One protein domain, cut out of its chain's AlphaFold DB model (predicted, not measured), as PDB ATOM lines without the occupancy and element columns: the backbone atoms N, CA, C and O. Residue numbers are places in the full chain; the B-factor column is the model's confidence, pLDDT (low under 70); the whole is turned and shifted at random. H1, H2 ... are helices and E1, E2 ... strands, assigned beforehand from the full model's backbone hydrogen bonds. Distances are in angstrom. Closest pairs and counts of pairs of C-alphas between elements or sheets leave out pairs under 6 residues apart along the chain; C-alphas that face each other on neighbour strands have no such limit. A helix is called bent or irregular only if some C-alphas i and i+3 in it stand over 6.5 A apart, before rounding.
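AT A GLANCE: This is residues 477 to 596 and 620 to 643 of the 744 residues of an uncharacterized protein of Phaeosphaeria nodorum (strain SN15 / ATCC MYA-4574 / FGSC 10173) (UniProt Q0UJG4). Helix H4 lies at the core, between a group of helices on one side and a small three-stranded sheet on the other; H1 and H6 run side by side and make a bundle with H4, H2 folds back beside H1, H7 folds back on H6, and H5 folds back on the last turns of H4. H4 crosses one face of the sheet, the other face has no helix on it, and residues 591 to 596 stick out as a free tail. The printed part has 144 residues with seven named helices and three named strands, in the order H1 H2 H3 H4 H5 E1 H6 H7 E2 E3; the sheet runs E1 E3 E2 and is mixed, and the class is mostly helix. The whole is compact, with a radius of gyration of the C-alphas of 15.0 A, and its outline is elongated, spanning 52 by 32 by 30 A.

IN THESE COORDINATES: Find C-alpha 479 at (176.100, 185.208, 140.710); from there H1 runs through residues 479 to 494, 24.8 A long. H1 is irregular: C-alphas 491 and 494 are 7.0 A apart. Next come H2, residues 497 to 513, 24.1 A long, and the short H3, residues 515 to 521. Look for C-alpha 523 at (182.813, 178.897, 141.898), where H4 begins; it covers residues 523 to 534 and is 16.4 A long. H5 holds residues 538 to 545, and strand E1 residues 552 to 555. H6, residues 560 to 574, is 20.2 A long, and H7, residues 576 to 586, is 15.3 A long. After the cut you meet E2, residues 624 to 627, and E3, residues 633 to 637, which ends at C-alpha 637, (175.728, 170.130, 151.830).

HOW THE PARTS SIT: Start at H1, the hub, which touches H2, H4 and H6. H1 and H6 run the same way at a shallow tilt of 10 degrees, and their closest C-alphas, of Ala 487 and Gly 569, are 4.0 A apart. H1 and H4 also run the same way, at a shallow tilt of 13 degrees, closest at the C-alphas of Pro 479 and Glu 525, 6.3 A; H1, H4 and H6 form a bundle, a group of helices side by side. H1 and H2 are a helical hairpin, opposite ways at a shallow tilt of 20 degrees, with the C-alphas of Leu 492 and Arg 500 closest at 5.8 A. H6 touches H7 with residues 567 to 571 alone; this hairpin has a steep tilt of 36 degrees, only just steep, and its closest C-alphas, of Leu 571 and Ala 579, are 5.7 A apart. H4 touches H5 with residues 530 to 534 alone, in a hairpin whose closest C-alphas are those of Ser 534 and Lys 541, 3.8 A. H3 is close to but not clearly touching H4, with the C-alphas of Ile 518 and Leu 526 closest at 7.7 A. H4 is on the sheet at a height of 9.4 A and runs across the strands, at 74 degrees to E2 on the local plane; the two layers are H4 and the sheet. Check N 635 and O 552, 2.8 A, between the parallel E1 and E3, and N 636 and O 624, 2.8 A, between E3 and E2, an antiparallel hairpin. In H2 to H7 every O i to N i+4 pair is within hydrogen-bond range; in H1 11 of 12 are.

THE WHOLE: The C-alphas farthest apart, of Glu 498 and Ala 596, are 53.0 A apart. Residues 597 to 619 are not printed, and C-alphas 596 and 620 are 19.1 A apart across this cut, which falls in the link from H7 to E2. Of the links printed whole, H5 to E1 is short but not tight, and the others are tight. The mean pLDDT of the printed part is 84.4; residues 589 to 596, 620 and 630 are under 70.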
ATOM      1  N   PRO A 477     182.576 189.284 138.930       85.38
ATOM      2  CA  PRO A 477     181.299 188.781 138.452       85.38
ATOM      3  C   PRO A 477     180.375 188.486 139.634       85.38
ATOM      4  O   PRO A 477     180.795 187.969 140.670       85.38
ATOM      5  N   ARG A 478     179.098 188.845 139.482       89.50
ATOM      6  CA  ARG A 478     178.052 188.562 140.470       89.50
ATOM      7  C   ARG A 478     177.282 187.297 140.060       89.50
ATOM      8  O   ARG A 478     176.997 187.154 138.870       89.50
ATOM      9  N   PRO A 479     176.857 186.435 141.009       89.75
ATOM     10  CA  PRO A 479     176.100 185.208 140.710       89.75
ATOM     11  C   PRO A 479     174.819 185.439 139.895       89.75
ATOM     12  O   PRO A 479     174.395 184.570 139.134       89.75
ATOM     13  N   ILE A 480     174.244 186.643 139.991       90.88
ATOM     14  CA  ILE A 480     173.068 187.057 139.225       90.88
ATOM     15  C   ILE A 480     173.237 186.869 137.708       90.88
ATOM     16  O   ILE A 480     172.273 186.496 137.045       90.88
ATOM     17  N   ILE A 481     174.446 187.060 137.163       92.06
ATOM     18  CA  ILE A 481     174.728 186.899 135.726       92.06
ATOM     19  C   ILE A 481     174.517 185.436 135.322       92.06
ATOM     20  O   ILE A 481     173.728 185.158 134.421       92.06
ATOM     21  N   LEU A 482     175.134 184.508 136.063       93.25
ATOM     22  CA  LEU A 482     175.016 183.066 135.835       93.25
ATOM     23  C   LEU A 482     173.576 182.581 136.024       93.25
ATOM     24  O   LEU A 482     173.071 181.824 135.203       93.25
ATOM     25  N   SER A 483     172.890 183.049 137.072       93.62
ATOM     26  CA  SER A 483     171.493 182.662 137.315       93.62
ATOM     27  C   SER A 483     170.540 183.172 136.226       93.62
ATOM     28  O   SER A 483     169.585 182.479 135.889       93.62
ATOM     29  N   THR A 484     170.811 184.348 135.644       92.38
ATOM     30  CA  THR A 484     170.021 184.898 134.529       92.38
ATOM     31  C   THR A 484     170.256 184.087 133.257       92.38
ATOM     32  O   THR A 484     169.294 183.711 132.603       92.38
ATOM     33  N   PHE A 485     171.511 183.749 132.947       92.50
ATOM     34  CA  PHE A 485     171.851 182.885 131.810       92.50
ATOM     35  C   PHE A 485     171.209 181.498 131.926       92.50
ATOM     36  O   PHE A 485     170.580 181.022 130.986       92.50
ATOM     37  N   ALA A 486     171.313 180.877 133.104       92.25
ATOM     38  CA  ALA A 486     170.689 179.590 133.384       92.25
ATOM     39  C   ALA A 486     169.161 179.651 133.256       92.25
ATOM     40  O   ALA A 486     168.556 178.734 132.706       92.25
ATOM     41  N   ALA A 487     168.533 180.735 133.724       92.00
ATOM     42  CA  ALA A 487     167.098 180.932 133.564       92.00
ATOM     43  C   ALA A 487     166.691 181.009 132.082       92.00
ATOM     44  O   ALA A 487     165.729 180.351 131.696       92.00
ATOM     45  N   GLU A 488     167.433 181.745 131.249       91.69
ATOM     46  CA  GLU A 488     167.175 181.825 129.803       91.69
ATOM     47  C   GLU A 488     167.411 180.490 129.081       91.69
ATOM     48  O   GLU A 488     166.590 180.086 128.261       91.69
ATOM     49  N   LEU A 489     168.466 179.747 129.434       90.38
ATOM     50  CA  LEU A 489     168.694 178.396 128.905       90.38
ATOM     51  C   LEU A 489     167.504 177.474 129.196       90.38
ATOM     52  O   LEU A 489     167.014 176.783 128.306       90.38
ATOM     53  N   LEU A 490     167.001 177.500 130.433       89.88
ATOM     54  CA  LEU A 490     165.851 176.695 130.843       89.88
ATOM     55  C   LEU A 490     164.549 177.138 130.156       89.88
ATOM     56  O   LEU A 490     163.741 176.275 129.813       89.88
ATOM     57  N   ARG A 491     164.363 178.439 129.885       89.12
ATOM     58  CA  ARG A 491     163.222 178.969 129.106       89.12
ATOM     59  C   ARG A 491     163.202 178.455 127.676       89.12
ATOM     60  O   ARG A 491     162.149 178.080 127.172       89.12
ATOM     61  N   LEU A 492     164.366 178.401 127.039       86.12
ATOM     62  CA  LEU A 492     164.514 177.951 125.653       86.12
ATOM     63  C   LEU A 492     164.461 176.422 125.502       86.12
ATOM     64  O   LEU A 492     164.588 175.912 124.391       86.12
ATOM     65  N   SER A 493     164.239 175.670 126.587       80.00
ATOM     66  CA  SER A 493     164.144 174.204 126.546       80.00
ATOM     67  C   SER A 493     163.018 173.683 125.644       80.00
ATOM     68  O   SER A 493     163.191 172.646 125.003       80.00
ATOM     69  N   THR A 494     161.905 174.415 125.546       77.19
ATOM     70  CA  THR A 494     160.773 174.129 124.646       77.19
ATOM     71  C   THR A 494     160.803 174.946 123.350       77.19
ATOM     72  O   THR A 494     159.863 174.874 122.561       77.19
ATOM     73  N   GLY A 495     161.843 175.761 123.155       78.31
ATOM     74  CA  GLY A 495     162.025 176.633 121.998       78.31
ATOM     75  C   GLY A 495     162.645 175.924 120.786       78.31
ATOM     76  O   GLY A 495     162.929 174.724 120.831       78.31
ATOM     77  N   PRO A 496     162.862 176.654 119.677       82.12
ATOM     78  CA  PRO A 496     163.517 176.113 118.492       82.12
ATOM     79  C   PRO A 496     164.966 175.697 118.795       82.12
ATOM     80  O   PRO A 496     165.721 176.406 119.463       82.12
ATOM     81  N   GLU A 497     165.371 174.543 118.265       83.19
ATOM     82  CA  GLU A 497     166.675 173.926 118.542       83.19
ATOM     83  C   GLU A 497     167.868 174.822 118.170       83.19
ATOM     84  O   GLU A 497     168.879 174.830 118.871       83.19
ATOM     85  N   GLU A 498     167.733 175.629 117.116       84.62
ATOM     86  CA  GLU A 498     168.778 176.548 116.658       84.62
ATOM     87  C   GLU A 498     169.091 177.650 117.687       84.62
ATOM     88  O   GLU A 498     170.258 177.948 117.945       84.62
ATOM     89  N   GLU A 499     168.068 178.244 118.308       83.62
ATOM     90  CA  GLU A 499     168.252 179.279 119.339       83.62
ATOM     91  C   GLU A 499     168.831 178.684 120.623       83.62
ATOM     92  O   GLU A 499     169.677 179.297 121.282       83.62
ATOM     93  N   ARG A 500     168.432 177.450 120.945       86.12
ATOM     94  CA  ARG A 500     168.967 176.698 122.079       86.12
ATOM     95  C   ARG A 500     170.466 176.437 121.924       86.12
ATOM     96  O   ARG A 500     171.210 176.721 122.858       86.12
ATOM     97  N   LEU A 501     170.909 175.949 120.762       87.19
ATOM     98  CA  LEU A 501     172.331 175.698 120.489       87.19
ATOM     99  C   LEU A 501     173.147 176.994 120.545       87.19
ATOM    100  O   LEU A 501     174.147 177.053 121.251       87.19
ATOM    101  N   LYS A 502     172.660 178.076 119.920       87.25
ATOM    102  CA  LYS A 502     173.310 179.398 119.994       87.25
ATOM    103  C   LYS A 502     173.482 179.891 121.433       87.25
ATOM    104  O   LYS A 502     174.511 180.473 121.768       87.25
ATOM    105  N   THR A 503     172.488 179.651 122.285       86.81
ATOM    106  CA  THR A 503     172.536 180.044 123.702       86.81
ATOM    107  C   THR A 503     173.502 179.167 124.503       86.81
ATOM    108  O   THR A 503     174.216 179.678 125.365       86.81
ATOM    109  N   GLN A 504     173.556 177.861 124.217       88.69
ATOM    110  CA  GLN A 504     174.527 176.938 124.817       88.69
ATOM    111  C   GLN A 504     175.960 177.313 124.435       88.69
ATOM    112  O   GLN A 504     176.826 177.358 125.310       88.69
ATOM    113  N   ASP A 505     176.201 177.640 123.167       90.00
ATOM    114  CA  ASP A 505     177.507 178.093 122.687       90.00
ATOM    115  C   ASP A 505     177.904 179.401 123.377       90.00
ATOM    116  O   ASP A 505     178.984 179.489 123.951       90.00
ATOM    117  N   ALA A 506     177.000 180.386 123.438       89.50
ATOM    118  CA  ALA A 506     177.258 181.656 124.119       89.50
ATOM    119  C   ALA A 506     177.545 181.486 125.624       89.50
ATOM    120  O   ALA A 506     178.429 182.146 126.164       89.50
ATOM    121  N   PHE A 507     176.827 180.593 126.314       90.56
ATOM    122  CA  PHE A 507     177.088 180.321 127.729       90.56
ATOM    123  C   PHE A 507     178.428 179.609 127.939       90.56
ATOM    124  O   PHE A 507     179.165 179.942 128.865       90.56
ATOM    125  N   THR A 508     178.764 178.662 127.062       90.94
ATOM    126  CA  THR A 508     180.053 177.957 127.073       90.94
ATOM    127  C   THR A 508     181.209 178.928 126.840       90.94
ATOM    128  O   THR A 508     182.168 178.931 127.612       90.94
ATOM    129  N   ASP A 509     181.079 179.799 125.836       89.56
ATOM    130  CA  ASP A 509     182.039 180.859 125.526       89.56
ATOM    131  C   ASP A 509     182.270 181.764 126.747       89.56
ATOM    132  O   ASP A 509     183.418 182.003 127.120       89.56
ATOM    133  N   LEU A 510     181.199 182.190 127.434       89.69
ATOM    134  CA  LEU A 510     181.297 183.004 128.650       89.69
ATOM    135  C   LEU A 510     182.027 182.274 129.784       89.69
ATOM    136  O   LEU A 510     182.869 182.869 130.462       89.69
ATOM    137  N   LEU A 511     181.711 180.995 130.021       89.12
ATOM    138  CA  LEU A 511     182.349 180.209 131.080       89.12
ATOM    139  C   LEU A 511     183.857 180.062 130.849       89.12
ATOM    140  O   LEU A 511     184.615 180.165 131.813       89.12
ATOM    141  N   PHE A 512     184.284 179.866 129.600       88.50
ATOM    142  CA  PHE A 512     185.703 179.798 129.249       88.50
ATOM    143  C   PHE A 512     186.377 181.170 129.282       88.50
ATOM    144  O   PHE A 512     187.453 181.310 129.859       88.50
ATOM    145  N   ALA A 513     185.744 182.205 128.726       85.75
ATOM    146  CA  ALA A 513     186.296 183.557 128.722       85.75
ATOM    147  C   ALA A 513     186.522 184.092 130.145       85.75
ATOM    148  O   ALA A 513     187.461 184.850 130.387       85.75
ATOM    149  N   TRP A 514     185.662 183.717 131.095       88.12
ATOM    150  CA  TRP A 514     185.710 184.183 132.481       88.12
ATOM    151  C   TRP A 514     186.157 183.111 133.476       88.12
ATOM    152  O   TRP A 514     185.899 183.263 134.673       88.12
ATOM    153  N   GLU A 515     186.834 182.055 133.022       87.19
ATOM    154  CA  GLU A 515     187.218 180.916 133.862       87.19
ATOM    155  C   GLU A 515     187.912 181.369 135.160       87.19
ATOM    156  O   GLU A 515     187.428 181.086 136.260       87.19
ATOM    157  N   ASP A 516     188.965 182.183 135.054       85.00
ATOM    158  CA  ASP A 516     189.710 182.698 136.211       85.00
ATOM    159  C   ASP A 516     188.845 183.569 137.140       85.00
ATOM    160  O   ASP A 516     188.913 183.471 138.373       85.00
ATOM    161  N   LEU A 517     187.987 184.419 136.562       84.50
ATOM    162  CA  LEU A 517     187.119 185.330 137.314       84.50
ATOM    163  C   LEU A 517     186.036 184.571 138.089       84.50
ATOM    164  O   LEU A 517     185.716 184.937 139.228       84.50
ATOM    165  N   ILE A 518     185.472 183.530 137.476       85.81
ATOM    166  CA  ILE A 518     184.405 182.698 138.031       85.81
ATOM    167  C   ILE A 518     184.977 181.752 139.084       85.81
ATOM    168  O   ILE A 518     184.478 181.731 140.213       85.81
ATOM    169  N   LEU A 519     186.044 181.018 138.758       84.69
ATOM    170  CA  LEU A 519     186.665 180.058 139.670       84.69
ATOM    171  C   LEU A 519     187.271 180.739 140.904       84.69
ATOM    172  O   LEU A 519     187.260 180.148 141.988       84.69
ATOM    173  N   GLY A 520     187.736 181.985 140.767       82.88
ATOM    174  CA  GLY A 520     188.249 182.779 141.879       82.88
ATOM    175  C   GLY A 520     187.173 183.348 142.814       82.88
ATOM    176  O   GLY A 520     187.419 183.452 144.016       82.88
ATOM    177  N   ASN A 521     185.987 183.715 142.303       82.56
ATOM    178  CA  ASN A 521     185.010 184.505 143.073       82.56
ATOM    179  C   ASN A 521     183.660 183.818 143.331       82.56
ATOM    180  O   ASN A 521     183.107 183.995 144.413       82.56
ATOM    181  N   ILE A 522     183.115 183.080 142.359       89.06
ATOM    182  CA  ILE A 522     181.726 182.572 142.380       89.06
ATOM    183  C   ILE A 522     181.624 181.086 141.993       89.06
ATOM    184  O   ILE A 522     180.602 180.615 141.490       89.06
ATOM    185  N   ARG A 523     182.702 180.327 142.226       90.25
ATOM    186  CA  ARG A 523     182.813 178.897 141.898       90.25
ATOM    187  C   ARG A 523     181.684 178.058 142.497       90.25
ATOM    188  O   ARG A 523     181.116 177.213 141.813       90.25
ATOM    189  N   ASN A 524     181.376 178.256 143.779       88.81
ATOM    190  CA  ASN A 524     180.355 177.456 144.462       88.81
ATOM    191  C   ASN A 524     178.963 177.738 143.892       88.81
ATOM    192  O   ASN A 524     178.176 176.815 143.710       88.81
ATOM    193  N   GLU A 525     178.671 179.004 143.610       91.88
ATOM    194  CA  GLU A 525     177.416 179.471 143.041       91.88
ATOM    195  C   GLU A 525     177.222 178.924 141.623       91.88
ATOM    196  O   GLU A 525     176.143 178.407 141.342       91.88
ATOM    197  N   LEU A 526     178.267 178.935 140.778       91.88
ATOM    198  CA  LEU A 526     178.251 178.271 139.468       91.88
ATOM    199  C   LEU A 526     177.882 176.791 139.614       91.88
ATOM    200  O   LEU A 526     176.931 176.325 138.993       91.88
ATOM    201  N   HIS A 527     178.599 176.062 140.472       91.12
ATOM    202  CA  HIS A 527     178.363 174.632 140.672       91.12
ATOM    203  C   HIS A 527     176.965 174.346 141.216       91.12
ATOM    204  O   HIS A 527     176.362 173.354 140.828       91.12
ATOM    205  N   CYS A 528     176.419 175.207 142.080       90.88
ATOM    206  CA  CYS A 528     175.030 175.107 142.524       90.88
ATOM    207  C   CYS A 528     174.038 175.332 141.374       90.88
ATOM    208  O   CYS A 528     173.078 174.577 141.268       90.88
ATOM    209  N   ILE A 529     174.259 176.331 140.515       91.81
ATOM    210  CA  ILE A 529     173.377 176.636 139.375       91.81
ATOM    211  C   ILE A 529     173.391 175.492 138.350       91.81
ATOM    212  O   ILE A 529     172.327 174.990 137.991       91.81
ATOM    213  N   LEU A 530     174.576 175.018 137.948       90.81
ATOM    214  CA  LEU A 530     174.726 173.877 137.034       90.81
ATOM    215  C   LEU A 530     174.108 172.603 137.619       90.81
ATOM    216  O   LEU A 530     173.434 171.843 136.926       90.81
ATOM    217  N   ALA A 531     174.283 172.390 138.921       89.19
ATOM    218  CA  ALA A 531     173.672 171.274 139.614       89.19
ATOM    219  C   ALA A 531     172.132 171.358 139.593       89.19
ATOM    220  O   ALA A 531     171.486 170.350 139.312       89.19
ATOM    221  N   ILE A 532     171.533 172.537 139.807       90.88
ATOM    222  CA  ILE A 532     170.074 172.728 139.692       90.88
ATOM    223  C   ILE A 532     169.596 172.386 138.275       90.88
ATOM    224  O   ILE A 532     168.651 171.607 138.121       90.88
ATOM    225  N   MET A 533     170.281 172.888 137.245       90.31
ATOM    226  CA  MET A 533     169.962 172.573 135.847       90.31
ATOM    227  C   MET A 533     170.029 171.063 135.579       90.31
ATOM    228  O   MET A 533     169.074 170.496 135.053       90.31
ATOM    229  N   SER A 534     171.084 170.387 136.049       88.38
ATOM    230  CA  SER A 534     171.261 168.935 135.880       88.38
ATOM    231  C   SER A 534     170.182 168.083 136.558       88.38
ATOM    232  O   SER A 534     169.913 166.968 136.127       88.38
ATOM    233  N   THR A 535     169.539 168.593 137.615       87.88
ATOM    234  CA  THR A 535     168.424 167.894 138.282       87.88
ATOM    235  C   THR A 535     167.066 168.122 137.617       87.88
ATOM    236  O   THR A 535     166.087 167.499 138.022       87.88
ATOM    237  N   THR A 536     166.978 169.032 136.642       86.69
ATOM    238  CA  THR A 536     165.702 169.450 136.035       86.69
ATOM    239  C   THR A 536     165.332 168.617 134.803       86.69
ATOM    240  O   THR A 536     164.152 168.321 134.578       86.69
ATOM    241  N   ASP A 537     166.323 168.256 133.987       86.50
ATOM    242  CA  ASP A 537     166.148 167.476 132.759       86.50
ATOM    243  C   ASP A 537     167.433 166.709 132.414       86.50
ATOM    244  O   ASP A 537     168.533 167.199 132.686       86.50
ATOM    245  N   ASP A 538     167.290 165.550 131.773       85.31
ATOM    246  CA  ASP A 538     168.410 164.720 131.330       85.31
ATOM    247  C   ASP A 538     169.243 165.434 130.252       85.31
ATOM    248  O   ASP A 538     170.468 165.392 130.304       85.31
ATOM    249  N   MET A 539     168.621 166.222 129.361       87.00
ATOM    250  CA  MET A 539     169.389 167.026 128.392       87.00
ATOM    251  C   MET A 539     170.345 168.015 129.076       87.00
ATOM    252  O   MET A 539     171.491 168.190 128.659       87.00
ATOM    253  N   TRP A 540     169.881 168.683 130.136       87.81
ATOM    254  CA  TRP A 540     170.715 169.628 130.879       87.81
ATOM    255  C   TRP A 540     171.744 168.919 131.746       87.81
ATOM    256  O   TRP A 540     172.810 169.479 131.994       87.81
ATOM    257  N   LYS A 541     171.454 167.695 132.189       86.38
ATOM    258  CA  LYS A 541     172.417 166.840 132.877       86.38
ATOM    259  C   LYS A 541     173.598 166.505 131.971       86.38
ATOM    260  O   LYS A 541     174.734 166.682 132.411       86.38
ATOM    261  N   ASP A 542     173.340 166.126 130.722       87.38
ATOM    262  CA  ASP A 542     174.386 165.805 129.746       87.38
ATOM    263  C   ASP A 542     175.248 167.034 129.442       87.38
ATOM    264  O   ASP A 542     176.474 166.977 129.544       87.38
ATOM    265  N   TYR A 543     174.620 168.184 129.183       88.12
ATOM    266  CA  TYR A 543     175.334 169.441 128.949       88.12
ATOM    267  C   TYR A 543     176.163 169.889 130.170       88.12
ATOM    268  O   TYR A 543     177.355 170.167 130.055       88.12
ATOM    269  N   CYS A 544     175.572 169.903 131.371       87.81
ATOM    270  CA  CYS A 544     176.264 170.349 132.587       87.81
ATOM    271  C   CYS A 544     177.376 169.387 133.033       87.81
ATOM    272  O   CYS A 544     178.293 169.806 133.744       87.81
ATOM    273  N   SER A 545     177.319 168.110 132.637       85.31
ATOM    274  CA  SER A 545     178.334 167.112 132.995       85.31
ATOM    275  C   SER A 545     179.738 167.496 132.513       85.31
ATOM    276  O   SER A 545     180.716 167.215 133.203       85.31
ATOM    277  N   GLN A 546     179.832 168.231 131.401       86.50
ATOM    278  CA  GLN A 546     181.092 168.698 130.817       86.50
ATOM    279  C   GLN A 546     181.861 169.630 131.767       86.50
ATOM    280  O   GLN A 546     183.084 169.558 131.862       86.50
ATOM    281  N   PHE A 547     181.142 170.463 132.526       84.88
ATOM    282  CA  PHE A 547     181.725 171.438 133.455       84.88
ATOM    283  C   PHE A 547     181.863 170.905 134.884       84.88
ATOM    284  O   PHE A 547     182.611 171.452 135.695       84.88
ATOM    285  N   LEU A 548     181.129 169.844 135.220       83.38
ATOM    286  CA  LEU A 548     181.083 169.285 136.566       83.38
ATOM    287  C   LEU A 548     181.979 168.044 136.739       83.38
ATOM    288  O   LEU A 548     181.889 167.410 137.789       83.38
ATOM    289  N   ALA A 549     182.847 167.711 135.775       80.12
ATOM    290  CA  ALA A 549     183.685 166.501 135.720       80.12
ATOM    291  C   ALA A 549     184.805 166.412 136.786       80.12
ATOM    292  O   ALA A 549     185.948 166.058 136.507       80.12
ATOM    293  N   PHE A 550     184.493 166.724 138.042       81.81
ATOM    294  CA  PHE A 550     185.383 166.647 139.190       81.81
ATOM    295  C   PHE A 550     184.606 166.231 140.444       81.81
ATOM    296  O   PHE A 550     183.426 166.535 140.615       81.81
ATOM    297  N   SER A 551     185.282 165.545 141.366       84.19
ATOM    298  CA  SER A 551     184.678 165.185 142.650       84.19
ATOM    299  C   SER A 551     184.932 166.278 143.681       84.19
ATOM    300  O   SER A 551     186.081 166.637 143.938       84.19
ATOM    301  N   SER A 552     183.876 166.815 144.293       85.25
ATOM    302  CA  SER A 552     184.022 167.795 145.375       85.25
ATOM    303  C   SER A 552     182.877 167.741 146.378       85.25
ATOM    304  O   SER A 552     181.766 167.306 146.073       85.25
ATOM    305  N   ARG A 553     183.157 168.206 147.598       86.00
ATOM    306  CA  ARG A 553     182.170 168.377 148.664       86.00
ATOM    307  C   ARG A 553     182.126 169.845 149.061       86.00
ATOM    308  O   ARG A 553     183.137 170.382 149.504       86.00
ATOM    309  N   GLN A 554     180.970 170.484 148.913       88.81
ATOM    310  CA  GLN A 554     180.822 171.921 149.159       88.81
ATOM    311  C   GLN A 554     179.476 172.258 149.805       88.81
ATOM    312  O   GLN A 554     178.492 171.540 149.644       88.81
ATOM    313  N   TYR A 555     179.435 173.364 150.546       85.50
ATOM    314  CA  TYR A 555     178.197 173.901 151.107       85.50
ATOM    315  C   TYR A 555     177.467 174.759 150.074       85.50
ATOM    316  O   TYR A 555     178.102 175.519 149.341       85.50
ATOM    317  N   ILE A 556     176.138 174.674 150.051       86.00
ATOM    318  CA  ILE A 556     175.308 175.529 149.198       86.00
ATOM    319  C   ILE A 556     175.424 176.980 149.686       86.00
ATOM    320  O   ILE A 556     175.020 177.293 150.805       86.00
ATOM    321  N   LYS A 557     175.989 177.857 148.843       85.94
ATOM    322  CA  LYS A 557     176.112 179.310 149.085       85.94
ATOM    323  C   LYS A 557     175.153 180.164 148.247       85.94
ATOM    324  O   LYS A 557     175.134 181.379 148.406       85.94
ATOM    325  N   LEU A 558     174.367 179.540 147.369       88.50
ATOM    326  CA  LEU A 558     173.459 180.247 146.469       88.50
ATOM    327  C   LEU A 558     172.401 181.034 147.258       88.50
ATOM    328  O   LEU A 558     171.770 180.493 148.170       88.50
ATOM    329  N   SER A 559     172.214 182.305 146.898       90.19
ATOM    330  CA  SER A 559     171.186 183.152 147.502       90.19
ATOM    331  C   SER A 559     169.782 182.707 147.070       90.19
ATOM    332  O   SER A 559     169.597 182.163 145.978       90.19
ATOM    333  N   THR A 560     168.769 182.959 147.905       87.75
ATOM    334  CA  THR A 560     167.370 182.665 147.548       87.75
ATOM    335  C   THR A 560     166.924 183.461 146.315       87.75
ATOM    336  O   THR A 560     166.186 182.933 145.490       87.75
ATOM    337  N   ASP A 561     167.422 184.687 146.130       86.62
ATOM    338  CA  ASP A 561     167.076 185.539 144.984       86.62
ATOM    339  C   ASP A 561     167.652 185.014 143.663       86.62
ATOM    340  O   ASP A 561     167.037 185.187 142.610       86.62
ATOM    341  N   ASP A 562     168.837 184.401 143.683       90.62
ATOM    342  CA  ASP A 562     169.434 183.781 142.493       90.62
ATOM    343  C   ASP A 562     168.770 182.435 142.189       90.62
ATOM    344  O   ASP A 562     168.503 182.128 141.028       90.62
ATOM    345  N   PHE A 563     168.406 181.670 143.225       92.62
ATOM    346  CA  PHE A 563     167.587 180.468 143.064       92.62
ATOM    347  C   PHE A 563     166.220 180.780 142.450       92.62
ATOM    348  O   PHE A 563     165.811 180.106 141.508       92.62
ATOM    349  N   ASN A 564     165.538 181.824 142.930       90.81
ATOM    350  CA  ASN A 564     164.238 182.238 142.408       90.81
ATOM    351  C   ASN A 564     164.312 182.620 140.917       90.81
ATOM    352  O   ASN A 564     163.377 182.321 140.185       90.81
ATOM    353  N   LYS A 565     165.427 183.198 140.438       90.88
ATOM    354  CA  LYS A 565     165.625 183.478 139.001       90.88
ATOM    355  C   LYS A 565     165.720 182.203 138.171       90.88
ATOM    356  O   LYS A 565     165.038 182.092 137.157       90.88
ATOM    357  N   VAL A 566     166.524 181.234 138.615       92.81
ATOM    358  CA  VAL A 566     166.624 179.927 137.943       92.81
ATOM    359  C   VAL A 566     165.266 179.224 137.961       92.81
ATOM    360  O   VAL A 566     164.829 178.709 136.935       92.81
ATOM    361  N   LEU A 567     164.553 179.271 139.092       92.50
ATOM    362  CA  LEU A 567     163.209 178.714 139.236       92.50
ATOM    363  C   LEU A 567     162.202 179.353 138.271       92.50
ATOM    364  O   LEU A 567     161.402 178.623 137.693       92.50
ATOM    365  N   SER A 568     162.250 180.672 138.053       89.88
ATOM    366  CA  SER A 568     161.435 181.331 137.023       89.88
ATOM    367  C   SER A 568     161.707 180.754 135.632       89.88
ATOM    368  O   SER A 568     160.763 180.507 134.892       89.88
ATOM    369  N   GLY A 569     162.968 180.456 135.301       89.62
ATOM    370  CA  GLY A 569     163.307 179.778 134.048       89.62
ATOM    371  C   GLY A 569     162.739 178.357 133.946       89.62
ATOM    372  O   GLY A 569     162.212 177.981 132.902       89.62
ATOM    373  N   ILE A 570     162.773 177.582 135.041       91.75
ATOM    374  CA  ILE A 570     162.146 176.246 135.109       91.75
ATOM    375  C   ILE A 570     160.630 176.347 134.918       91.75
ATOM    376  O   ILE A 570     160.052 175.540 134.195       91.75
ATOM    377  N   LEU A 571     159.989 177.317 135.571       90.25
ATOM    378  CA  LEU A 571     158.546 177.533 135.484       90.25
ATOM    379  C   LEU A 571     158.118 177.873 134.061       90.25
ATOM    380  O   LEU A 571     157.147 177.307 133.570       90.25
ATOM    381  N   ASP A 572     158.854 178.758 133.395       87.94
ATOM    382  CA  ASP A 572     158.546 179.180 132.032       87.94
ATOM    383  C   ASP A 572     158.797 178.076 130.994       87.94
ATOM    384  O   ASP A 572     157.996 177.942 130.073       87.94
ATOM    385  N   GLY A 573     159.849 177.263 131.157       86.19
ATOM    386  CA  GLY A 573     160.172 176.174 130.226       86.19
ATOM    387  C   GLY A 573     159.403 174.867 130.464       86.19
ATOM    388  O   GLY A 573     159.020 174.189 129.519       86.19
ATOM    389  N   TYR A 574     159.156 174.487 131.721       87.06
ATOM    390  CA  TYR A 574     158.640 173.155 132.073       87.06
ATOM    391  C   TYR A 574     157.344 173.151 132.898       87.06
ATOM    392  O   TYR A 574     156.793 172.078 133.154       87.06
ATOM    393  N   GLY A 575     156.859 174.318 133.327       88.12
ATOM    394  CA  GLY A 575     155.611 174.468 134.074       88.12
ATOM    395  C   GLY A 575     155.708 174.221 135.584       88.12
ATOM    396  O   GLY A 575     156.768 173.950 136.164       88.12
ATOM    397  N   SER A 576     154.554 174.329 136.243       88.31
ATOM    398  CA  SER A 576     154.417 174.319 137.708       88.31
ATOM    399  C   SER A 576     154.834 173.003 138.391       88.31
ATOM    400  O   SER A 576     155.362 173.013 139.511       88.31
ATOM    401  N   SER A 577     154.667 171.859 137.723       86.81
ATOM    402  CA  SER A 577     154.945 170.527 138.283       86.81
ATOM    403  C   SER A 577     156.445 170.235 138.439       86.81
ATOM    404  O   SER A 577     156.871 169.775 139.506       86.81
ATOM    405  N   LYS A 578     157.268 170.547 137.425       87.75
ATOM    406  CA  LYS A 578     158.735 170.422 137.508       87.75
ATOM    407  C   LYS A 578     159.322 171.426 138.497       87.75
ATOM    408  O   LYS A 578     160.214 171.075 139.267       87.75
ATOM    409  N   ALA A 579     158.780 172.641 138.551       88.62
ATOM    410  CA  ALA A 579     159.195 173.640 139.530       88.62
ATOM    411  C   ALA A 579     158.963 173.173 140.977       88.62
ATOM    412  O   ALA A 579     159.850 173.311 141.823       88.62
ATOM    413  N   ARG A 580     157.824 172.522 141.261       89.88
ATOM    414  CA  ARG A 580     157.576 171.870 142.559       89.88
ATOM    415  C   ARG A 580     158.650 170.835 142.894       89.88
ATOM    416  O   ARG A 580     159.128 170.813 144.026       89.88
ATOM    417  N   ALA A 581     159.023 169.986 141.933       88.81
ATOM    418  CA  ALA A 581     160.054 168.963 142.124       88.81
ATOM    419  C   ALA A 581     161.449 169.575 142.355       88.81
ATOM    420  O   ALA A 581     162.225 169.083 143.178       88.81
ATOM    421  N   ALA A 582     161.754 170.692 141.691       89.38
ATOM    422  CA  ALA A 582     162.987 171.433 141.915       89.38
ATOM    423  C   ALA A 582     163.028 172.022 143.334       89.38
ATOM    424  O   ALA A 582     164.018 171.843 144.039       89.38
ATOM    425  N   VAL A 583     161.946 172.651 143.805       89.25
ATOM    426  CA  VAL A 583     161.881 173.208 145.168       89.25
ATOM    427  C   VAL A 583     161.907 172.111 146.231       89.25
ATOM    428  O   VAL A 583     162.627 172.256 147.213       89.25
ATOM    429  N   SER A 584     161.178 171.005 146.063       87.00
ATOM    430  CA  SER A 584     161.211 169.898 147.034       87.00
ATOM    431  C   SER A 584     162.595 169.252 147.140       87.00
ATOM    432  O   SER A 584     162.970 168.771 148.209       87.00
ATOM    433  N   THR A 585     163.362 169.277 146.049       87.56
ATOM    434  CA  THR A 585     164.755 168.846 146.042       87.56
ATOM    435  C   THR A 585     165.628 169.902 146.710       87.56
ATOM    436  O   THR A 585     166.229 169.654 147.743       87.56
ATOM    437  N   TRP A 586     165.718 171.107 146.164       87.75
ATOM    438  CA  TRP A 586     166.750 172.082 146.523       87.75
ATOM    439  C   TRP A 586     166.482 172.870 147.802       87.75
ATOM    440  O   TRP A 586     167.430 173.323 148.457       87.75
ATOM    441  N   CYS A 587     165.219 172.984 148.195       85.44
ATOM    442  CA  CYS A 587     164.807 173.693 149.392       85.44
ATOM    443  C   CYS A 587     164.474 172.712 150.517       85.44
ATOM    444  O   CYS A 587     163.879 171.662 150.296       85.44
ATOM    445  N   ASN A 588     164.827 173.064 151.755       75.25
ATOM    446  CA  ASN A 588     164.383 172.304 152.923       75.25
ATOM    447  C   ASN A 588     163.863 173.224 154.016       75.25
ATOM    448  O   ASN A 588     164.457 174.254 154.328       75.25
ATOM    449  N   MET A 589     162.781 172.769 154.634       64.38
ATOM    450  CA  MET A 589     162.225 173.302 155.862       64.38
ATOM    451  C   MET A 589     162.377 172.194 156.902       64.38
ATOM    452  O   MET A 589     161.718 171.160 156.777       64.38
ATOM    453  N   SER A 590     163.261 172.371 157.893       56.62
ATOM    454  CA  SER A 590     163.370 171.393 158.984       56.62
ATOM    455  C   SER A 590     161.990 171.201 159.614       56.62
ATOM    456  O   SER A 590     161.359 172.173 160.025       56.62
ATOM    457  N   SER A 591     161.519 169.951 159.681       47.66
ATOM    458  CA  SER A 591     160.228 169.602 160.287       47.66
ATOM    459  C   SER A 591     160.163 169.949 161.779       47.66
ATOM    460  O   SER A 591     159.067 170.048 162.323       47.66
ATOM    461  N   ALA A 592     161.318 170.114 162.427       43.62
ATOM    462  CA  ALA A 592     161.447 170.438 163.842       43.62
ATOM    463  C   ALA A 592     161.712 171.923 164.102       43.62
ATOM    464  O   ALA A 592     161.642 172.369 165.247       43.62
ATOM    465  N   ALA A 593     161.877 172.731 163.048       42.09
ATOM    466  CA  ALA A 593     161.534 174.141 163.142       42.09
ATOM    467  C   ALA A 593     160.001 174.264 163.145       42.09
ATOM    468  O   ALA A 593     159.405 174.945 162.315       42.09
ATOM    469  N   PHE A 594     159.353 173.632 164.126       38.97
ATOM    470  CA  PHE A 594     158.251 174.302 164.781       38.97
ATOM    471  C   PHE A 594     158.893 175.578 165.335       38.97
ATOM    472  O   PHE A 594     159.466 175.586 166.423       38.97
ATOM    473  N   GLU A 595     158.938 176.637 164.516       40.59
ATOM    474  CA  GLU A 595     159.118 177.985 165.027       40.59
ATOM    475  C   GLU A 595     157.975 178.133 166.016       40.59
ATOM    476  O   GLU A 595     156.834 178.300 165.591       40.59
ATOM    477  N   ALA A 596     158.272 177.901 167.300       39.66
ATOM    478  CA  ALA A 596     157.313 177.832 168.388       39.66
ATOM    479  C   ALA A 596     156.228 178.867 168.148       39.66
ATOM    480  O   ALA A 596     156.548 180.051 168.196       39.66
ATOM    481  N   ARG A 620     169.471 167.059 159.873       66.12
ATOM    482  CA  ARG A 620     170.104 167.588 158.660       66.12
ATOM    483  C   ARG A 620     169.500 166.918 157.430       66.12
ATOM    484  O   ARG A 620     169.442 165.691 157.374       66.12
ATOM    485  N   PRO A 621     169.115 167.699 156.403       71.44
ATOM    486  CA  PRO A 621     168.670 167.113 155.155       71.44
ATOM    487  C   PRO A 621     169.782 166.242 154.562       71.44
ATOM    488  O   PRO A 621     170.966 166.592 154.695       71.44
ATOM    489  N   PRO A 622     169.418 165.155 153.858       79.38
ATOM    490  CA  PRO A 622     170.391 164.354 153.131       79.38
ATOM    491  C   PRO A 622     171.179 165.247 152.168       79.38
ATOM    492  O   PRO A 622     170.681 166.280 151.707       79.38
ATOM    493  N   HIS A 623     172.424 164.880 151.878       84.44
ATOM    494  CA  HIS A 623     173.234 165.602 150.900       84.44
ATOM    495  C   HIS A 623     172.650 165.440 149.490       84.44
ATOM    496  O   HIS A 623     172.030 164.421 149.190       84.44
ATOM    497  N   ILE A 624     172.824 166.450 148.633       82.94
ATOM    498  CA  ILE A 624     172.564 166.285 147.196       82.94
ATOM    499  C   ILE A 624     173.806 165.648 146.612       82.94
ATOM    500  O   ILE A 624     174.886 166.234 146.689       82.94
ATOM    501  N   GLU A 625     173.654 164.459 146.050       85.50
ATOM    502  CA  GLU A 625     174.730 163.773 145.357       85.50
ATOM    503  C   GLU A 625     174.409 163.748 143.870       85.50
ATOM    504  O   GLU A 625     173.414 163.162 143.451       85.50
ATOM    505  N   LEU A 626     175.256 164.404 143.084       81.88
ATOM    506  CA  LEU A 626     175.238 164.299 141.635       81.88
ATOM    507  C   LEU A 626     176.366 163.365 141.224       81.88
ATOM    508  O   LEU A 626     177.541 163.666 141.451       81.88
ATOM    509  N   ILE A 627     175.983 162.219 140.665       82.38
ATOM    510  CA  ILE A 627     176.895 161.236 140.088       82.38
ATOM    511  C   ILE A 627     176.819 161.402 138.575       82.38
ATOM    512  O   ILE A 627     175.744 161.279 137.986       82.38
ATOM    513  N   GLN A 628     177.954 161.713 137.966       77.06
ATOM    514  CA  GLN A 628     178.072 161.805 136.515       77.06
ATOM    515  C   GLN A 628     178.414 160.464 135.889       77.06
ATOM    516  O   GLN A 628     178.920 159.561 136.556       77.06
ATOM    517  N   GLU A 629     178.213 160.374 134.577       73.38
ATOM    518  CA  GLU A 629     178.618 159.218 133.773       73.38
ATOM    519  C   GLU A 629     180.131 158.959 133.846       73.38
ATOM    520  O   GLU A 629     180.570 157.814 133.819       73.38
ATOM    521  N   SER A 630     180.925 160.015 134.049       68.06
ATOM    522  CA  SER A 630     182.374 159.956 134.282       68.06
ATOM    523  C   SER A 630     182.774 159.312 135.621       68.06
ATOM    524  O   SER A 630     183.959 159.096 135.872       68.06
ATOM    525  N   GLY A 631     181.816 159.041 136.514       74.81
ATOM    526  CA  GLY A 631     182.058 158.572 137.881       74.81
ATOM    527  C   GLY A 631     182.424 159.682 138.875       74.81
ATOM    528  O   GLY A 631     182.580 159.408 140.066       74.81
ATOM    529  N   ALA A 632     182.536 160.938 138.425       81.38
ATOM    530  CA  ALA A 632     182.749 162.082 139.304       81.38
ATOM    531  C   ALA A 632     181.530 162.321 140.214       81.38
ATOM    532  O   ALA A 632     180.379 162.253 139.770       81.38
ATOM    533  N   LYS A 633     181.789 162.611 141.498       86.00
ATOM    534  CA  LYS A 633     180.756 162.811 142.522       86.00
ATOM    535  C   LYS A 633     180.821 164.216 143.118       86.00
ATOM    536  O   LYS A 633     181.742 164.541 143.872       86.00
ATOM    537  N   LEU A 634     179.796 165.024 142.853       86.75
ATOM    538  CA  LEU A 634     179.585 166.320 143.501       86.75
ATOM    539  C   LEU A 634     178.609 166.151 144.672       86.75
ATOM    540  O   LEU A 634     177.460 165.763 144.484       86.75
ATOM    541  N   THR A 635     179.067 166.428 145.893       86.62
ATOM    542  CA  THR A 635     178.255 166.346 147.116       86.62
ATOM    543  C   THR A 635     177.985 167.742 147.671       86.62
ATOM    544  O   THR A 635     178.883 168.391 148.210       86.62
ATOM    545  N   LEU A 636     176.734 168.195 147.583       86.19
ATOM    546  CA  LEU A 636     176.307 169.488 148.117       86.19
ATOM    547  C   LEU A 636     175.681 169.327 149.500       86.19
ATOM    548  O   LEU A 636     174.777 168.512 149.718       86.19
ATOM    549  N   GLN A 637     176.173 170.124 150.445       84.00
ATOM    550  CA  GLN A 637     175.728 170.130 151.830       84.00
ATOM    551  C   GLN A 637     174.845 171.338 152.129       84.00
ATOM    552  O   GLN A 637     175.184 172.474 151.796       84.00
ATOM    553  N   GLY A 638     173.749 171.091 152.842       81.56
ATOM    554  CA  GLY A 638     172.738 172.106 153.115       81.56
ATOM    555  C   GLY A 638     171.674 172.156 152.023       81.56
ATOM    556  O   GLY A 638     171.644 171.316 151.126       81.56
ATOM    557  N   ARG A 639     170.752 173.105 152.165       84.00
ATOM    558  CA  ARG A 639     169.608 173.350 151.279       84.00
ATOM    559  C   ARG A 639     169.329 174.848 151.271       84.00
ATOM    560  O   ARG A 639     169.708 175.546 152.214       84.00
ATOM    561  N   ILE A 640     168.666 175.327 150.230       86.38
ATOM    562  CA  ILE A 640     168.266 176.731 150.112       86.38
ATOM    563  C   ILE A 640     167.030 176.952 150.993       86.38
ATOM    564  O   ILE A 640     166.188 176.061 151.135       86.38
ATOM    565  N   ARG A 641     166.926 178.118 151.638       82.88
ATOM    566  CA  ARG A 641     165.716 178.485 152.385       82.88
ATOM    567  C   ARG A 641     164.736 179.169 151.427       82.88
ATOM    568  O   ARG A 641     165.094 180.225 150.897       82.88
ATOM    569  N   PRO A 642     163.545 178.592 151.189       83.69
ATOM    570  CA  PRO A 642     162.547 179.221 150.337       83.69
ATOM    571  C   PRO A 642     161.980 180.460 151.043       83.69
ATOM    572  O   PRO A 642     161.854 180.477 152.268       83.69
ATOM    573  N   ASN A 643     161.640 181.493 150.274       81.81
ATOM    574  CA  ASN A 643     160.906 182.663 150.759       81.81
ATOM    575  C   ASN A 643     159.487 182.684 150.157       81.81
ATOM    576  O   ASN A 643     159.136 181.819 149.353       81.81
TER     577      ASN A 643